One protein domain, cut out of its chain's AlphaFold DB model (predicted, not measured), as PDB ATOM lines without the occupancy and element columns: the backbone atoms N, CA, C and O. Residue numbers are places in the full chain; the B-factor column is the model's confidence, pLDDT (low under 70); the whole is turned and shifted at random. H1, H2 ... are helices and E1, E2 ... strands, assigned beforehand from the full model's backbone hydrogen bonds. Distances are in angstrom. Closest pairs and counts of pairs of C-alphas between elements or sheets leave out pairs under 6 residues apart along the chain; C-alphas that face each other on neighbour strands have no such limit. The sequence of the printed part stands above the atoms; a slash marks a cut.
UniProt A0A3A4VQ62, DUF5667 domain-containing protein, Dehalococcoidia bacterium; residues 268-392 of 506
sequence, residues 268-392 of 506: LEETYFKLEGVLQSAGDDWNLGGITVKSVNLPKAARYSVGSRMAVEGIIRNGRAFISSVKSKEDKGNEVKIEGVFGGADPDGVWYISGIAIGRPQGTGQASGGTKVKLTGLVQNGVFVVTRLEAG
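This is residues 268 to 392 of the 506 residues of the protein "DUF5667 domain-containing protein" of Dehalococcoidia bacterium (UniProt A0A3A4VQ62). Two halves, E1 to E5 and E6 to E10, join side by side through E1 and E6 into one strongly twisted sheet whose long strands E1, E4, E5, E6, E9 and E10 form a curved wall. E1 and E6 bend sharply, and their far parts lead into the short strands E2, E3 and E7, E8, which fold over one face of the wall until E3 and E8 come together. The printed part has 125 residues, with one short helix and ten strands in the order H1, E1 to E10; the class is mostly strand. The sheet is branched, its neighbour pairs antiparallel. The whole is compact, with a radius of gyration of the C-alphas of 13.5 A, and spans 39 by 31 by 25 A.

E1, residues 272 to 282, has E2, residues 286 to 288, and E6, residues 335 to 345, on one side and E4, residues 309 to 317, on the other side. N 274 and O 339 of E1 and E6 are 2.9 A apart, within hydrogen-bond range, as are N 275 and O 312 of E1 and E4, 2.8 A. E1 bends by 105 degrees at residue 279, and beyond it N 280 and O 287 of E2 are 2.8 A apart. E3, residues 291 to 293, pairs with E2, N 288 to O 291 at 2.9 A; E1, E2 and E3 are a meander, each strand the antiparallel neighbour of the one before, and with E4 a Greek key, the first strand pairing with the fourth. E5, residues 320 to 328, forms a hairpin with E4, N 313 to O 325 at 3.0 A. E6 bends by 92 degrees at residue 341 and pairs with E7, residues 351 to 353, N 343 to O 352 at 2.8 A. E8, residues 356 to 358, follows, N 353 to O 356 at 2.9 A. E6, E7 and E8 are a second meander, and with E9, residues 372 to 380, a second Greek key; N 338 and O 375 of E6 and E9 are 2.9 A apart. E10, residues 383 to 391, forms a hairpin with E9, N 376 to O 388 at 2.9 A. The closest C-alphas of E3 and E8 are those of Val 293 and Ile 356, 6.5 A. H1, residues 268 to 271, is on the sheet at a height of 5.8 A, over none of the strands; it is too short for an O i to N i+4 pair.

H1 begins at C-alpha 268, (82.217, 156.678, 127.769). E1 measures 20.0 A, E4 24.9 A, E5 22.4 A, E6 23.1 A, E9 24.8 A and E10 21.8 A. E10 ends at C-alpha 391, (82.266, 161.939, 109.272).

The C-alphas farthest apart, of Lys 300 and Gly 363, are 40.8 A apart. The printed part has no cut. The links E3 to E4 and E8 to E9 are long. Residues 362 to 366 have pLDDT under 70.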
ATOM      1  N   LEU A 268      82.110 158.130 127.886       90.06
ATOM      2  CA  LEU A 268      82.217 156.678 127.769       90.06
ATOM      3  C   LEU A 268      81.982 156.224 126.319       90.06
ATOM      4  O   LEU A 268      82.735 155.402 125.801       90.06
ATOM      5  N   GLU A 269      80.995 156.810 125.642       82.88
ATOM      6  CA  GLU A 269      80.713 156.525 124.229       82.88
ATOM      7  C   GLU A 269      81.828 157.012 123.304       82.88
ATOM      8  O   GLU A 269      82.127 156.362 122.303       82.88
ATOM      9  N   GLU A 270      82.489 158.113 123.666       88.50
ATOM     10  CA  GLU A 270      83.627 158.646 122.918       88.50
ATOM     11  C   GLU A 270      84.829 157.705 122.955       88.50
ATOM     12  O   GLU A 270      85.690 157.797 122.095       88.50
ATOM     13  N   THR A 271      84.892 156.787 123.919       92.62
ATOM     14  CA  THR A 271      85.994 155.826 124.069       92.62
ATOM     15  C   THR A 271      85.714 154.449 123.467       92.62
ATOM     16  O   THR A 271      86.591 153.582 123.497       92.62
ATOM     17  N   TYR A 272      84.518 154.236 122.905       93.56
ATOM     18  CA  TYR A 272      84.186 153.016 122.172       93.56
ATOM     19  C   TYR A 272      84.811 153.040 120.778       93.56
ATOM     20  O   TYR A 272      84.727 154.050 120.076       93.56
ATOM     21  N   PHE A 273      85.395 151.928 120.342       95.31
ATOM     22  CA  PHE A 273      85.968 151.800 119.006       95.31
ATOM     23  C   PHE A 273      85.608 150.469 118.352       95.31
ATOM     24  O   PHE A 273      85.410 149.453 119.021       95.31
ATOM     25  N   LYS A 274      85.607 150.479 117.019       95.81
ATOM     26  CA  LYS A 274      85.641 149.287 116.173       95.81
ATOM     27  C   LYS A 274      86.822 149.394 115.218       95.81
ATOM     28  O   LYS A 274      86.963 150.388 114.512       95.81
ATOM     29  N   LEU A 275      87.669 148.374 115.196       97.00
ATOM     30  CA  LEU A 275      88.889 148.322 114.401       97.00
ATOM     31  C   LEU A 275      88.931 147.024 113.600       97.00
ATOM     32  O   LEU A 275      88.899 145.938 114.168       97.00
ATOM     33  N   GLU A 276      89.030 147.132 112.279       95.88
ATOM     34  CA  GLU A 276      89.191 145.999 111.374       95.88
ATOM     35  C   GLU A 276      90.538 146.069 110.656       95.88
ATOM     36  O   GLU A 276      90.872 147.076 110.032       95.88
ATOM     37  N   GLY A 277      91.296 144.977 110.688       95.38
ATOM     38  CA  GLY A 277      92.601 144.889 110.041       95.38
ATOM     39  C   GLY A 277      93.256 143.527 110.240       95.38
ATOM     40  O   GLY A 277      92.696 142.637 110.880       95.38
ATOM     41  N   VAL A 278      94.448 143.353 109.673       95.25
ATOM     42  CA  VAL A 278      95.276 142.161 109.907       95.25
ATOM     43  C   VAL A 278      96.000 142.314 111.240       95.25
ATOM     44  O   VAL A 278      96.682 143.317 111.450       95.25
ATOM     45  N   LEU A 279      95.875 141.329 112.129       95.75
ATOM     46  CA  LEU A 279      96.604 141.305 113.396       95.75
ATOM     47  C   LEU A 279      98.089 141.030 113.127       95.75
ATOM     48  O   LEU A 279      98.466 139.903 112.826       95.75
ATOM     49  N   GLN A 280      98.933 142.051 113.224       94.81
ATOM     50  CA  GLN A 280     100.367 141.954 112.938       94.81
ATOM     51  C   GLN A 280     101.173 141.501 114.155       94.81
ATOM     52  O   GLN A 280     102.148 140.765 114.017       94.81
ATOM     53  N   SER A 281     100.754 141.908 115.352       96.06
ATOM     54  CA  SER A 281     101.352 141.475 116.614       96.06
ATOM     55  C   SER A 281     100.324 141.503 117.737       96.06
ATOM     56  O   SER A 281      99.488 142.407 117.792       96.06
ATOM     57  N   ALA A 282     100.429 140.543 118.654       93.56
ATOM     58  CA  ALA A 282      99.619 140.462 119.863       93.56
ATOM     59  C   ALA A 282     100.533 140.230 121.074       93.56
ATOM     60  O   ALA A 282     101.002 139.115 121.292       93.56
ATOM     61  N   GLY A 283     100.812 141.301 121.818       91.31
ATOM     62  CA  GLY A 283     101.415 141.270 123.154       91.31
ATOM     63  C   GLY A 283     100.525 142.049 124.127       91.31
ATOM     64  O   GLY A 283      99.303 142.011 123.980       91.31
ATOM     65  N   ASP A 284     101.122 142.798 125.059       93.12
ATOM     66  CA  ASP A 284     100.383 143.764 125.897       93.12
ATOM     67  C   ASP A 284      99.680 144.826 125.036       93.12
ATOM     68  O   ASP A 284      98.538 145.209 125.295       93.12
ATOM     69  N   ASP A 285     100.352 145.245 123.964       96.56
ATOM     70  CA  ASP A 285      99.804 146.091 122.916       96.56
ATOM     71  C   ASP A 285      99.512 145.242 121.672       96.56
ATOM     72  O   ASP A 285     100.266 144.333 121.300       96.56
ATOM     73  N   TRP A 286      98.401 145.545 121.007       96.56
ATOM     74  CA  TRP A 286      98.025 144.918 119.745       96.56
ATOM     75  C   TRP A 286      98.310 145.857 118.588       96.56
ATOM     76  O   TRP A 286      97.974 147.038 118.650       96.56
ATOM     77  N   ASN A 287      98.872 145.323 117.507       96.38
ATOM     78  CA  ASN A 287      98.969 146.040 116.243       96.38
ATOM     79  C   ASN A 287      98.017 145.401 115.232       96.38
ATOM     80  O   ASN A 287      98.235 144.268 114.795       96.38
ATOM     81  N   LEU A 288      96.961 146.130 114.870       95.31
ATOM     82  CA  LEU A 288      96.049 145.761 113.794       95.31
ATOM     83  C   LEU A 288      96.282 146.692 112.611       95.31
ATOM     84  O   LEU A 288      95.896 147.859 112.637       95.31
ATOM     85  N   GLY A 289      96.905 146.161 111.562       93.31
ATOM     86  CA  GLY A 289      97.114 146.883 110.312       93.31
ATOM     87  C   GLY A 289      97.833 148.226 110.483       93.31
ATOM     88  O   GLY A 289      97.414 149.227 109.911       93.31
ATOM     89  N   GLY A 290      98.891 148.277 111.292       92.88
ATOM     90  CA  GLY A 290      99.648 149.500 111.557       92.88
ATOM     91  C   GLY A 290      99.012 150.448 112.581       92.88
ATOM     92  O   GLY A 290      99.582 151.505 112.842       92.88
ATOM     93  N   ILE A 291      97.865 150.096 113.175       95.69
ATOM     94  CA  ILE A 291      97.245 150.828 114.289       95.69
ATOM     95  C   ILE A 291      97.551 150.090 115.593       95.69
ATOM     96  O   ILE A 291      97.264 148.901 115.720       95.69
ATOM     97  N   THR A 292      98.114 150.803 116.572       95.88
ATOM     98  CA  THR A 292      98.451 150.232 117.886       95.88
ATOM     99  C   THR A 292      97.343 150.499 118.903       95.88
ATOM    100  O   THR A 292      97.028 151.653 119.193       95.88
ATOM    101  N   VAL A 293      96.795 149.434 119.484       96.62
ATOM    102  CA  VAL A 293      95.872 149.470 120.623       96.62
ATOM    103  C   VAL A 293      96.649 149.073 121.870       96.62
ATOM    104  O   VAL A 293      97.215 147.984 121.926       96.62
ATOM    105  N   LYS A 294      96.697 149.965 122.861       95.44
ATOM    106  CA  LYS A 294      97.532 149.778 124.051       95.44
ATOM    107  C   LYS A 294      96.834 148.985 125.150       95.44
ATOM    108  O   LYS A 294      95.636 149.168 125.369       95.44
ATOM    109  N   SER A 295      97.610 148.188 125.886       94.81
ATOM    110  CA  SER A 295      97.191 147.511 127.124       94.81
ATOM    111  C   SER A 295      95.856 146.770 126.971       94.81
ATOM    112  O   SER A 295      94.850 147.100 127.611       94.81
ATOM    113  N   VAL A 296      95.848 145.798 126.062       95.81
ATOM    114  CA  VAL A 296      94.658 145.063 125.629       95.81
ATOM    115  C   VAL A 296      94.271 144.000 126.654       95.81
ATOM    116  O   VAL A 296      94.995 143.041 126.895       95.81
ATOM    117  N   ASN A 297      93.071 144.133 127.212       96.19
ATOM    118  CA  ASN A 297      92.416 143.119 128.026       96.19
ATOM    119  C   ASN A 297      91.390 142.385 127.162       96.19
ATOM    120  O   ASN A 297      90.444 142.991 126.650       96.19
ATOM    121  N   LEU A 298      91.572 141.074 127.014       93.56
ATOM    122  CA  LEU A 298      90.754 140.239 126.138       93.56
ATOM    123  C   LEU A 298      89.682 139.462 126.907       93.56
ATOM    124  O   LEU A 298      89.923 139.038 128.040       93.56
ATOM    125  N   PRO A 299      88.544 139.162 126.261       89.69
ATOM    126  CA  PRO A 299      87.607 138.169 126.758       89.69
ATOM    127  C   PRO A 299      88.278 136.804 126.934       89.69
ATOM    128  O   PRO A 299      89.033 136.365 126.065       89.69
ATOM    129  N   LYS A 300      87.924 136.061 127.991       85.25
ATOM    130  CA  LYS A 300      88.437 134.689 128.224       85.25
ATOM    131  C   LYS A 300      88.188 133.755 127.022       85.25
ATOM    132  O   LYS A 300      88.979 132.861 126.718       85.25
ATOM    133  N   ALA A 301      87.070 133.957 126.324       83.62
ATOM    134  CA  ALA A 301      86.672 133.167 125.162       83.62
ATOM    135  C   ALA A 301      87.246 133.677 123.828       83.62
ATOM    136  O   ALA A 301      87.022 133.036 122.803       83.62
ATOM    137  N   ALA A 302      87.993 134.787 123.813       87.94
ATOM    138  CA  ALA A 302      88.528 135.348 122.580       87.94
ATOM    139  C   ALA A 302      89.466 134.354 121.884       87.94
ATOM    140  O   ALA A 302      90.284 133.677 122.515       87.94
ATOM    141  N   ARG A 303      89.327 134.251 120.564       89.75
ATOM    142  CA  ARG A 303      90.194 133.450 119.699       89.75
ATOM    143  C   ARG A 303      90.734 134.361 118.612       89.75
ATOM    144  O   ARG A 303      89.976 135.112 118.006       89.75
ATOM    145  N   TYR A 304      92.040 134.309 118.408       93.19
ATOM    146  CA  TYR A 304      92.749 135.158 117.464       93.19
ATOM    147  C   TYR A 304      94.034 134.466 117.021       93.19
ATOM    148  O   TYR A 304      94.599 133.654 117.755       93.19
ATOM    149  N   SER A 305      94.491 134.823 115.827       92.94
ATOM    150  CA  SER A 305      95.736 134.331 115.250       92.94
ATOM    151  C   SER A 305      96.466 135.504 114.614       92.94
ATOM    152  O   SER A 305      95.873 136.274 113.855       92.94
ATOM    153  N   VAL A 306      97.752 135.656 114.933       95.00
ATOM    154  CA  VAL A 306      98.611 136.632 114.255       95.00
ATOM    155  C   VAL A 306      98.665 136.279 112.764       95.00
ATOM    156  O   VAL A 306      98.762 135.110 112.397       95.00
ATOM    157  N   GLY A 307      98.555 137.291 111.910       92.62
ATOM    158  CA  GLY A 307      98.433 137.165 110.459       92.62
ATOM    159  C   GLY A 307      96.992 137.041 109.957       92.62
ATOM    160  O   GLY A 307      96.764 137.203 108.763       92.62
ATOM    161  N   SER A 308      96.005 136.806 110.828       92.38
ATOM    162  CA  SER A 308      94.598 136.760 110.423       92.38
ATOM    163  C   SER A 308      93.954 138.143 110.428       92.38
ATOM    164  O   SER A 308      94.241 138.987 111.283       92.38
ATOM    165  N   ARG A 309      93.033 138.363 109.486       93.56
ATOM    166  CA  ARG A 309      92.174 139.546 109.482       93.56
ATOM    167  C   ARG A 309      91.066 139.398 110.517       93.56
ATOM    168  O   ARG A 309      90.404 138.363 110.588       93.56
ATOM    169  N   MET A 310      90.843 140.448 111.296       94.06
ATOM    170  CA  MET A 310      89.805 140.467 112.318       94.06
ATOM    171  C   MET A 310      89.172 141.840 112.492       94.06
ATOM    172  O   MET A 310      89.765 142.860 112.147       94.06
ATOM    173  N   ALA A 311      87.963 141.828 113.042       93.75
ATOM    174  CA  ALA A 311      87.281 142.980 113.603       93.75
ATOM    175  C   ALA A 311      87.338 142.887 115.130       93.75
ATOM    176  O   ALA A 311      87.008 141.847 115.706       93.75
ATOM    177  N   VAL A 312      87.763 143.967 115.772       95.81
ATOM    178  CA  VAL A 312      87.887 144.095 117.221       95.81
ATOM    179  C   VAL A 312      87.049 145.278 117.671       95.81
ATOM    180  O   VAL A 312      87.127 146.357 117.087       95.81
ATOM    181  N   GLU A 313      86.254 145.071 118.712       95.81
ATOM    182  CA  GLU A 313      85.419 146.103 119.323       95.81
ATOM    183  C   GLU A 313      85.733 146.194 120.815       95.81
ATOM    184  O   GLU A 313      86.003 145.177 121.462       95.81
ATOM    185  N   GLY A 314      85.728 147.405 121.367       96.00
ATOM    186  CA  GLY A 314      86.045 147.603 122.776       96.00
ATOM    187  C   GLY A 314      85.973 149.051 123.237       96.00
ATOM    188  O   GLY A 314      85.637 149.955 122.475       96.00
ATOM    189  N   ILE A 315      86.304 149.249 124.511       96.38
ATOM    190  CA  ILE A 315      86.345 150.558 125.172       96.38
ATOM    191  C   ILE A 315      87.730 150.817 125.737       96.38
ATOM    192  O   ILE A 315      88.329 149.934 126.347       96.38
ATOM    193  N   ILE A 316      88.215 152.049 125.593       95.56
ATOM    194  CA  ILE A 316      89.447 152.495 126.247       95.56
ATOM    195  C   ILE A 316      89.116 153.245 127.536       95.56
ATOM    196  O   ILE A 316      88.477 154.292 127.521       95.56
ATOM    197  N   ARG A 317      89.605 152.746 128.674       94.38
ATOM    198  CA  ARG A 317      89.438 153.411 129.973       94.38
ATOM    199  C   ARG A 317      90.703 153.291 130.805       94.38
ATOM    200  O   ARG A 317      91.297 152.220 130.911       94.38
ATOM    201  N   ASN A 318      91.128 154.408 131.395       91.56
ATOM    202  CA  ASN A 318      92.357 154.500 132.192       91.56
ATOM    203  C   ASN A 318      93.594 153.951 131.446       91.56
ATOM    204  O   ASN A 318      94.403 153.232 132.022       91.56
ATOM    205  N   GLY A 319      93.697 154.240 130.142       90.81
ATOM    206  CA  GLY A 319      94.807 153.801 129.285       90.81
ATOM    207  C   GLY A 319      94.792 152.321 128.886       90.81
ATOM    208  O   GLY A 319      95.716 151.884 128.208       90.81
ATOM    209  N   ARG A 320      93.763 151.559 129.277       94.94
ATOM    210  CA  ARG A 320      93.601 150.135 128.953       94.94
ATOM    211  C   ARG A 320      92.451 149.932 127.979       94.94
ATOM    212  O   ARG A 320      91.403 150.555 128.143       94.94
ATOM    213  N   ALA A 321      92.628 149.044 127.006       96.94
ATOM    214  CA  ALA A 321      91.563 148.635 126.100       96.94
ATOM    215  C   ALA A 321      90.853 147.393 126.653       96.94
ATOM    216  O   ALA A 321      91.473 146.350 126.835       96.94
ATOM    217  N   PHE A 322      89.554 147.492 126.909       97.56
ATOM    218  CA  PHE A 322      88.698 146.378 127.304       97.56
ATOM    219  C   PHE A 322      87.937 145.901 126.076       97.56
ATOM    220  O   PHE A 322      87.002 146.556 125.614       97.56
ATOM    221  N   ILE A 323      88.382 144.782 125.514       97.19
ATOM    222  CA  ILE A 323      87.801 144.226 124.295       97.19
ATOM    223  C   ILE A 323      86.498 143.508 124.636       97.19
ATOM    224  O   ILE A 323      86.473 142.663 125.530       97.19
ATOM    225  N   SER A 324      85.427 143.835 123.914       94.44
ATOM    226  CA  SER A 324      84.119 143.181 124.018       94.44
ATOM    227  C   SER A 324      83.896 142.139 122.927       94.44
ATOM    228  O   SER A 324      83.166 141.173 123.133       94.44
ATOM    229  N   SER A 325      84.538 142.299 121.766       92.69
ATOM    230  CA  SER A 325      84.376 141.379 120.642       92.69
ATOM    231  C   SER A 325      85.653 141.234 119.823       92.69
ATOM    232  O   SER A 325      86.347 142.214 119.561       92.69
ATOM    233  N   VAL A 326      85.936 140.002 119.391       93.56
ATOM    234  CA  VAL A 326      86.972 139.670 118.406       93.56
ATOM    235  C   VAL A 326      86.351 138.716 117.392       93.56
ATOM    236  O   VAL A 326      85.906 137.628 117.759       93.56
ATOM    237  N   LYS A 327      86.311 139.116 116.121       89.38
ATOM    238  CA  LYS A 327      85.697 138.346 115.030       89.38
ATOM    239  C   LYS A 327      86.685 138.152 113.899       89.38
ATOM    240  O   LYS A 327      87.284 139.121 113.445       89.38
ATOM    241  N   SER A 328      86.808 136.926 113.402       88.12
ATOM    242  CA  SER A 328      87.531 136.676 112.153       88.12
ATOM    243  C   SER A 328      86.802 137.348 110.990       88.12
ATOM    244  O   SER A 328      85.572 137.363 110.957       88.12
ATOM    245  N   LYS A 329      87.559 137.886 110.037       87.06
ATOM    246  CA  LYS A 329      87.039 138.496 108.810       87.06
ATOM    247  C   LYS A 329      87.668 137.841 107.590       87.06
ATOM    248  O   LYS A 329      88.793 137.350 107.673       87.06
ATOM    249  N   GLU A 330      86.949 137.833 106.470       81.06
ATOM    250  CA  GLU A 330      87.528 137.402 105.195       81.06
ATOM    251  C   GLU A 330      88.695 138.309 104.818       81.06
ATOM    252  O   GLU A 330      88.631 139.527 104.994       81.06
ATOM    253  N   ASP A 331      89.760 137.722 104.283       75.25
ATOM    254  CA  ASP A 331      90.912 138.498 103.861       75.25
ATOM    255  C   ASP A 331      90.559 139.374 102.647       75.25
ATOM    256  O   ASP A 331      90.329 138.891 101.540       75.25
ATOM    257  N   LYS A 332      90.505 140.690 102.875       73.94
ATOM    258  CA  LYS A 332      90.324 141.730 101.850       73.94
ATOM    259  C   LYS A 332      91.634 142.481 101.581       73.94
ATOM    260  O   LYS A 332      91.624 143.665 101.245       73.94
ATOM    261  N   GLY A 333      92.772 141.812 101.770       80.31
ATOM    262  CA  GLY A 333      94.104 142.386 101.623       80.31
ATOM    263  C   GLY A 333      94.446 143.375 102.741       80.31
ATOM    264  O   GLY A 333      94.007 143.246 103.885       80.31
ATOM    265  N   ASN A 334      95.220 144.409 102.402       84.75
ATOM    266  CA  ASN A 334      95.816 145.335 103.376       84.75
ATOM    267  C   ASN A 334      94.914 146.524 103.768       84.75
ATOM    268  O   ASN A 334      95.417 147.524 104.283       84.75
ATOM    269  N   GLU A 335      93.605 146.453 103.508       91.69
ATOM    270  CA  GLU A 335      92.652 147.483 103.943       91.69
ATOM    271  C   GLU A 335      92.511 147.482 105.468       91.69
ATOM    272  O   GLU A 335      92.460 146.427 106.096       91.69
ATOM    273  N   VAL A 336      92.398 148.654 106.079       94.81
ATOM    274  CA  VAL A 336      92.167 148.823 107.518       94.81
ATOM    275  C   VAL A 336      91.030 149.815 107.709       94.81
ATOM    276  O   VAL A 336      90.948 150.812 106.986       94.81
ATOM    277  N   LYS A 337      90.143 149.531 108.662       95.31
ATOM    278  CA  LYS A 337      89.000 150.384 109.003       95.31
ATOM    279  C   LYS A 337      88.986 150.663 110.491       95.31
ATOM    280  O   LYS A 337      89.087 149.731 111.277       95.31
ATOM    281  N   ILE A 338      88.807 151.920 110.869       95.44
ATOM    282  CA  ILE A 338      88.556 152.310 112.255       95.44
ATOM    283  C   ILE A 338      87.311 153.187 112.316       95.44
ATOM    284  O   ILE A 338      87.187 154.163 111.577       95.44
ATOM    285  N   GLU A 339      86.390 152.817 113.191       94.31
ATOM    286  CA  GLU A 339      85.183 153.564 113.514       94.31
ATOM    287  C   GLU A 339      85.246 153.961 114.993       94.31
ATOM    288  O   GLU A 339      85.570 153.141 115.856       94.31
ATOM    289  N   GLY A 340      84.957 155.225 115.286       92.62
ATOM    290  CA  GLY A 340      85.020 155.766 116.640       92.62
ATOM    291  C   GLY A 340      84.676 157.250 116.678       92.62
ATOM    292  O   GLY A 340      84.148 157.797 115.710       92.62
ATOM    293  N   VAL A 341      84.972 157.910 117.793       91.19
ATOM    294  CA  VAL A 341      84.744 159.350 117.966       91.19
ATOM    295  C   VAL A 341      86.061 160.102 117.857       91.19
ATOM    296  O   VAL A 341      87.058 159.736 118.476       91.19
ATOM    297  N   PHE A 342      86.086 161.173 117.068       91.12
ATOM    298  CA  PHE A 342      87.251 162.039 116.969       91.12
ATOM    299  C   PHE A 342      87.417 162.862 118.252       91.12
ATOM    300  O   PHE A 342      86.615 163.748 118.542       91.12
ATOM    301  N   GLY A 343      88.471 162.576 119.017       87.88
ATOM    302  CA  GLY A 343      88.794 163.245 120.281       87.88
ATOM    303  C   GLY A 343      89.673 164.491 120.133       87.88
ATOM    304  O   GLY A 343      89.877 165.212 121.106       87.88
ATOM    305  N   GLY A 344      90.194 164.756 118.933       88.50
ATOM    306  CA  GLY A 344      91.094 165.876 118.655       88.50
ATOM    307  C   GLY A 344      92.430 165.437 118.060       88.50
ATOM    308  O   GLY A 344      92.646 164.259 117.765       88.50
ATOM    309  N   ALA A 345      93.321 166.409 117.872       88.94
ATOM    310  CA  ALA A 345      94.679 166.184 117.395       88.94
ATOM    311  C   ALA A 345      95.702 166.824 118.339       88.94
ATOM    312  O   ALA A 345      95.430 167.884 118.911       88.94
ATOM    313  N   ASP A 346      96.861 166.189 118.499       89.19
ATOM    314  CA  ASP A 346      97.994 166.782 119.213       89.19
ATOM    315  C   ASP A 346      98.738 167.827 118.344       89.19
ATOM    316  O   ASP A 346      98.422 167.997 117.159       89.19
ATOM    317  N   PRO A 347      99.721 168.562 118.908       87.06
ATOM    318  CA  PRO A 347     100.507 169.545 118.158       87.06
ATOM    319  C   PRO A 347     101.302 168.966 116.978       87.06
ATOM    320  O   PRO A 347     101.569 169.692 116.019       87.06
ATOM    321  N   ASP A 348     101.647 167.679 117.027       85.56
ATOM    322  CA  ASP A 348     102.371 166.972 115.964       85.56
ATOM    323  C   ASP A 348     101.424 166.495 114.842       85.56
ATOM    324  O   ASP A 348     101.853 166.029 113.781       85.56
ATOM    325  N   GLY A 349     100.115 166.681 115.031       83.88
ATOM    326  CA  GLY A 349      99.068 166.368 114.069       83.88
ATOM    327  C   GLY A 349      98.560 164.930 114.146       83.88
ATOM    328  O   GLY A 349      97.839 164.513 113.234       83.88
ATOM    329  N   VAL A 350      98.900 164.175 115.194       88.50
ATOM    330  CA  VAL A 350      98.344 162.843 115.463       88.50
ATOM    331  C   VAL A 350      96.895 162.998 115.893       88.50
ATOM    332  O   VAL A 350      96.580 163.762 116.802       88.50
ATOM    333  N   TRP A 351      96.000 162.281 115.224       91.12
ATOM    334  CA  TRP A 351      94.578 162.258 115.540       91.12
ATOM    335  C   TRP A 351      94.289 161.197 116.595       91.12
ATOM    336  O   TRP A 351      94.878 160.122 116.567       91.12
ATOM    337  N   TYR A 352      93.330 161.461 117.477       92.25
ATOM    338  CA  TYR A 352      92.830 160.462 118.415       92.25
ATOM    339  C   TYR A 352      91.414 160.060 118.037       92.25
ATOM    340  O   TYR A 352      90.500 160.885 118.043       92.25
ATOM    341  N   ILE A 353      91.235 158.781 117.719       93.62
ATOM    342  CA  ILE A 353      89.935 158.178 117.428       93.62
ATOM    343  C   ILE A 353      89.613 157.247 118.584       93.62
ATOM    344  O   ILE A 353      90.261 156.220 118.765       93.62
ATOM    345  N   SER A 354      88.677 157.659 119.426       93.94
ATOM    346  CA  SER A 354      88.327 156.972 120.665       93.94
ATOM    347  C   SER A 354      89.513 156.696 121.594       93.94
ATOM    348  O   SER A 354      89.574 155.673 122.267       93.94
ATOM    349  N   GLY A 355      90.490 157.610 121.613       91.69
ATOM    350  CA  GLY A 355      91.739 157.473 122.371       91.69
ATOM    351  C   GLY A 355      92.844 156.684 121.656       91.69
ATOM    352  O   GLY A 355      93.970 156.645 122.149       91.69
ATOM    353  N   ILE A 356      92.571 156.105 120.483       94.62
ATOM    354  CA  ILE A 356      93.568 155.430 119.645       94.62
ATOM    355  C   ILE A 356      94.278 156.468 118.779       94.62
ATOM    356  O   ILE A 356      93.635 157.215 118.044       94.62
ATOM    357  N   ALA A 357      95.607 156.498 118.858       92.75
ATOM    358  CA  ALA A 357      96.436 157.385 118.053       92.75
ATOM    359  C   ALA A 357      96.464 156.930 116.586       92.75
ATOM    360  O   ALA A 357      96.817 155.789 116.284       92.75
ATOM    361  N   ILE A 358      96.128 157.843 115.680       90.88
ATOM    362  CA  ILE A 358      96.089 157.658 114.233       90.88
ATOM    363  C   ILE A 358      96.957 158.736 113.585       90.88
ATOM    364  O   ILE A 358      96.834 159.923 113.889       90.88
ATOM    365  N   GLY A 359      97.849 158.325 112.682       82.81
ATOM    366  CA  GLY A 359      98.676 159.263 111.924       82.81
ATOM    367  C   GLY A 359      97.819 160.271 111.153       82.81
ATOM    368  O   GLY A 359      96.711 159.948 110.727       82.81
ATOM    369  N   ARG A 360      98.333 161.494 110.971       76.69
ATOM    370  CA  ARG A 360      97.607 162.601 110.334       76.69
ATOM    371  C   ARG A 360      96.985 162.172 108.992       76.69
ATOM    372  O   ARG A 360      97.738 161.917 108.046       76.69
ATOM    373  N   PRO A 361      95.647 162.135 108.859       73.88
ATOM    374  CA  PRO A 361      95.028 161.861 107.570       73.88
ATOM    375  C   PRO A 361      95.368 162.981 106.575       73.88
ATOM    376  O   PRO A 361      95.280 164.172 106.887       73.88
ATOM    377  N   GLN A 362      95.832 162.610 105.377       69.94
ATOM    378  CA  GLN A 362      96.192 163.578 104.339       69.94
ATOM    379  C   GLN A 362      94.941 164.063 103.599       69.94
ATOM    380  O   GLN A 362      94.091 163.265 103.215       69.94
ATOM    381  N   GLY A 363      94.833 165.375 103.367       59.25
ATOM    382  CA  GLY A 363      93.774 165.959 102.530       59.25
ATOM    383  C   GLY A 363      92.373 165.997 103.153       59.25
ATOM    384  O   GLY A 363      91.419 166.368 102.475       59.25
ATOM    385  N   THR A 364      92.227 165.647 104.429       59.16
ATOM    386  CA  THR A 364      90.944 165.683 105.139       59.16
ATOM    387  C   THR A 364      90.755 167.003 105.881       59.16
ATOM    388  O   THR A 364      91.664 167.464 106.576       59.16
ATOM    389  N   GLY A 365      89.566 167.602 105.761       59.66
ATOM    390  CA  GLY A 365      89.154 168.729 106.601       59.66
ATOM    391  C   GLY A 365      89.196 168.377 108.095       59.66
ATOM    392  O   GLY A 365      89.173 167.206 108.475       59.66
ATOM    393  N   GLN A 366      89.289 169.394 108.948       63.97
ATOM    394  CA  GLN A 366      89.344 169.218 110.398       63.97
ATOM    395  C   GLN A 366      87.976 168.737 110.907       63.97
ATOM    396  O   GLN A 366      86.987 169.461 110.800       63.97
ATOM    397  N   ALA A 367      87.905 167.511 111.430       70.12
ATOM    398  CA  ALA A 367      86.724 167.051 112.154       70.12
ATOM    399  C   ALA A 367      86.594 167.841 113.468       70.12
ATOM    400  O   ALA A 367      87.597 168.243 114.061       70.12
ATOM    401  N   SER A 368      85.367 168.087 113.927       77.50
ATOM    402  CA  SER A 368      85.146 168.696 115.245       77.50
ATOM    403  C   SER A 368      85.242 167.623 116.327       77.50
ATOM    404  O   SER A 368      84.818 166.486 116.104       77.50
ATOM    405  N   GLY A 369      85.795 167.961 117.493       81.25
ATOM    406  CA  GLY A 369      85.821 167.039 118.632       81.25
ATOM    407  C   GLY A 369      84.414 166.524 118.959       81.25
ATOM    408  O   GLY A 369      83.451 167.282 118.866       81.25
ATOM    409  N   GLY A 370      84.293 165.234 119.274       81.31
ATOM    410  CA  GLY A 370      83.008 164.569 119.524       81.31
ATOM    411  C   GLY A 370      82.311 164.024 118.269       81.31
ATOM    412  O   GLY A 370      81.320 163.309 118.382       81.31
ATOM    413  N   THR A 371      82.833 164.290 117.065       86.56
ATOM    414  CA  THR A 371      82.237 163.777 115.817       86.56
ATOM    415  C   THR A 371      82.536 162.288 115.645       86.56
ATOM    416  O   THR A 371      83.698 161.879 115.712       86.56
ATOM    417  N   LYS A 372      81.519 161.473 115.345       88.62
ATOM    418  CA  LYS A 372      81.735 160.091 114.894       88.62
ATOM    419  C   LYS A 372      82.383 160.069 113.515       88.62
ATOM    420  O   LYS A 372      81.951 160.758 112.590       88.62
ATOM    421  N   VAL A 373      83.421 159.257 113.384       90.94
ATOM    422  CA  VAL A 373      84.225 159.135 112.172       90.94
ATOM    423  C   VAL A 373      84.472 157.674 111.830       90.94
ATOM    424  O   VAL A 373      84.666 156.828 112.703       90.94
ATOM    425  N   LYS A 374      84.496 157.399 110.531       92.31
ATOM    426  CA  LYS A 374      84.915 156.137 109.936       92.31
ATOM    427  C   LYS A 374      86.077 156.418 108.999       92.31
ATOM    428  O   LYS A 374      85.925 157.090 107.979       92.31
ATOM    429  N   LEU A 375      87.248 155.909 109.356       92.69
ATOM    430  CA  LEU A 375      88.448 155.997 108.536       92.69
ATOM    431  C   LEU A 375      88.659 154.664 107.839       92.69
ATOM    432  O   LEU A 375      88.649 153.616 108.479       92.69
ATOM    433  N   THR A 376      88.888 154.709 106.532       93.12
ATOM    434  CA  THR A 376      89.385 153.571 105.754       93.12
ATOM    435  C   THR A 376      90.747 153.937 105.186       93.12
ATOM    436  O   THR A 376      90.975 155.082 104.791       93.12
ATOM    437  N   GLY A 377      91.664 152.982 105.163       92.69
ATOM    438  CA  GLY A 377      93.030 153.209 104.716       92.69
ATOM    439  C   GLY A 377      93.760 151.923 104.371       92.69
ATOM    440  O   GLY A 377      93.190 150.833 104.419       92.69
ATOM    441  N   LEU A 378      95.030 152.069 104.013       92.00
ATOM    442  CA  LEU A 378      95.924 150.969 103.655       92.00
ATOM    443  C   LEU A 378      97.164 150.995 104.543       92.00
ATOM    444  O   LEU A 378      97.588 152.056 105.001       92.00
ATOM    445  N   VAL A 379      97.784 149.835 104.735       90.75
ATOM    446  CA  VAL A 379      99.088 149.750 105.404       90.75
ATOM    447  C   VAL A 379     100.208 150.055 104.408       90.75
ATOM    448  O   VAL A 379     100.379 149.330 103.428       90.75
ATOM    449  N   GLN A 380     101.000 151.095 104.672       89.31
ATOM    450  CA  GLN A 380     102.200 151.452 103.907       89.31
ATOM    451  C   GLN A 380     103.404 151.509 104.847       89.31
ATOM    452  O   GLN A 380     103.380 152.220 105.847       89.31
ATOM    453  N   ASN A 381     104.460 150.745 104.547       86.06
ATOM    454  CA  ASN A 381     105.662 150.645 105.392       86.06
ATOM    455  C   ASN A 381     105.354 150.326 106.872       86.06
ATOM    456  O   ASN A 381     106.005 150.843 107.774       86.06
ATOM    457  N   GLY A 382     104.332 149.499 107.124       83.31
ATOM    458  CA  GLY A 382     103.902 149.131 108.480       83.31
ATOM    459  C   GLY A 382     103.043 150.178 109.199       83.31
ATOM    460  O   GLY A 382     102.661 149.951 110.342       83.31
ATOM    461  N   VAL A 383     102.708 151.293 108.545       86.88
ATOM    462  CA  VAL A 383     101.897 152.379 109.114       86.88
ATOM    463  C   VAL A 383     100.548 152.448 108.410       86.88
ATOM    464  O   VAL A 383     100.462 152.316 107.188       86.88
ATOM    465  N   PHE A 384      99.484 152.669 109.176       91.38
ATOM    466  CA  PHE A 384      98.159 152.930 108.625       91.38
ATOM    467  C   PHE A 384      98.096 154.317 107.974       91.38
ATOM    468  O   PHE A 384      98.330 155.334 108.628       91.38
ATOM    469  N   VAL A 385      97.744 154.354 106.689       90.44
ATOM    470  CA  VAL A 385      97.562 155.583 105.914       90.44
ATOM    471  C   VAL A 385      96.103 155.699 105.500       90.44
ATOM    472  O   VAL A 385      95.595 154.878 104.734       90.44
ATOM    473  N   VAL A 386      95.430 156.734 106.002       91.00
ATOM    474  CA  VAL A 386      94.019 157.012 105.703       91.00
ATOM    475  C   VAL A 386      93.853 157.387 104.230       91.00
ATOM    476  O   VAL A 386      94.523 158.290 103.733       91.00
ATOM    477  N   THR A 387      92.929 156.716 103.544       90.12
ATOM    478  CA  THR A 387      92.554 156.988 102.146       90.12
ATOM    479  C   THR A 387      91.133 157.532 102.014       90.12
ATOM    480  O   THR A 387      90.813 158.179 101.018       90.12
ATOM    481  N   ARG A 388      90.271 157.297 103.012       89.44
ATOM    482  CA  ARG A 388      88.901 157.812 103.071       89.44
ATOM    483  C   ARG A 388      88.518 158.157 104.508       89.44
ATOM    484  O   ARG A 388      88.753 157.362 105.415       89.44
ATOM    485  N   LEU A 389      87.883 159.312 104.678       89.38
ATOM    486  CA  LEU A 389      87.241 159.757 105.912       89.38
ATOM    487  C   LEU A 389      85.755 159.963 105.630       89.38
ATOM    488  O   LEU A 389      85.388 160.730 104.742       89.38
ATOM    489  N   GLU A 390      84.922 159.308 106.420       87.88
ATOM    490  CA  GLU A 390      83.492 159.566 106.516       87.88
ATOM    491  C   GLU A 390      83.233 160.124 107.918       87.88
ATOM    492  O   GLU A 390      83.660 159.535 108.911       87.88
ATOM    493  N   ALA A 391      82.588 161.284 108.008       85.19
ATOM    494  CA  ALA A 391      82.266 161.939 109.272       85.19
ATOM    495  C   ALA A 391      80.788 162.315 109.275       85.19
ATOM    496  O   ALA A 391      80.271 162.805 108.269       85.19
ATOM    497  N   GLY A 392      80.116 162.097 110.399       75.00
ATOM    498  CA  GLY A 392      78.718 162.468 110.547       75.00
ATOM    499  C   GLY A 392      78.076 161.829 111.762       75.00
ATOM    500  O   GLY A 392      78.573 160.843 112.309       75.00
TER     501      GLY A 392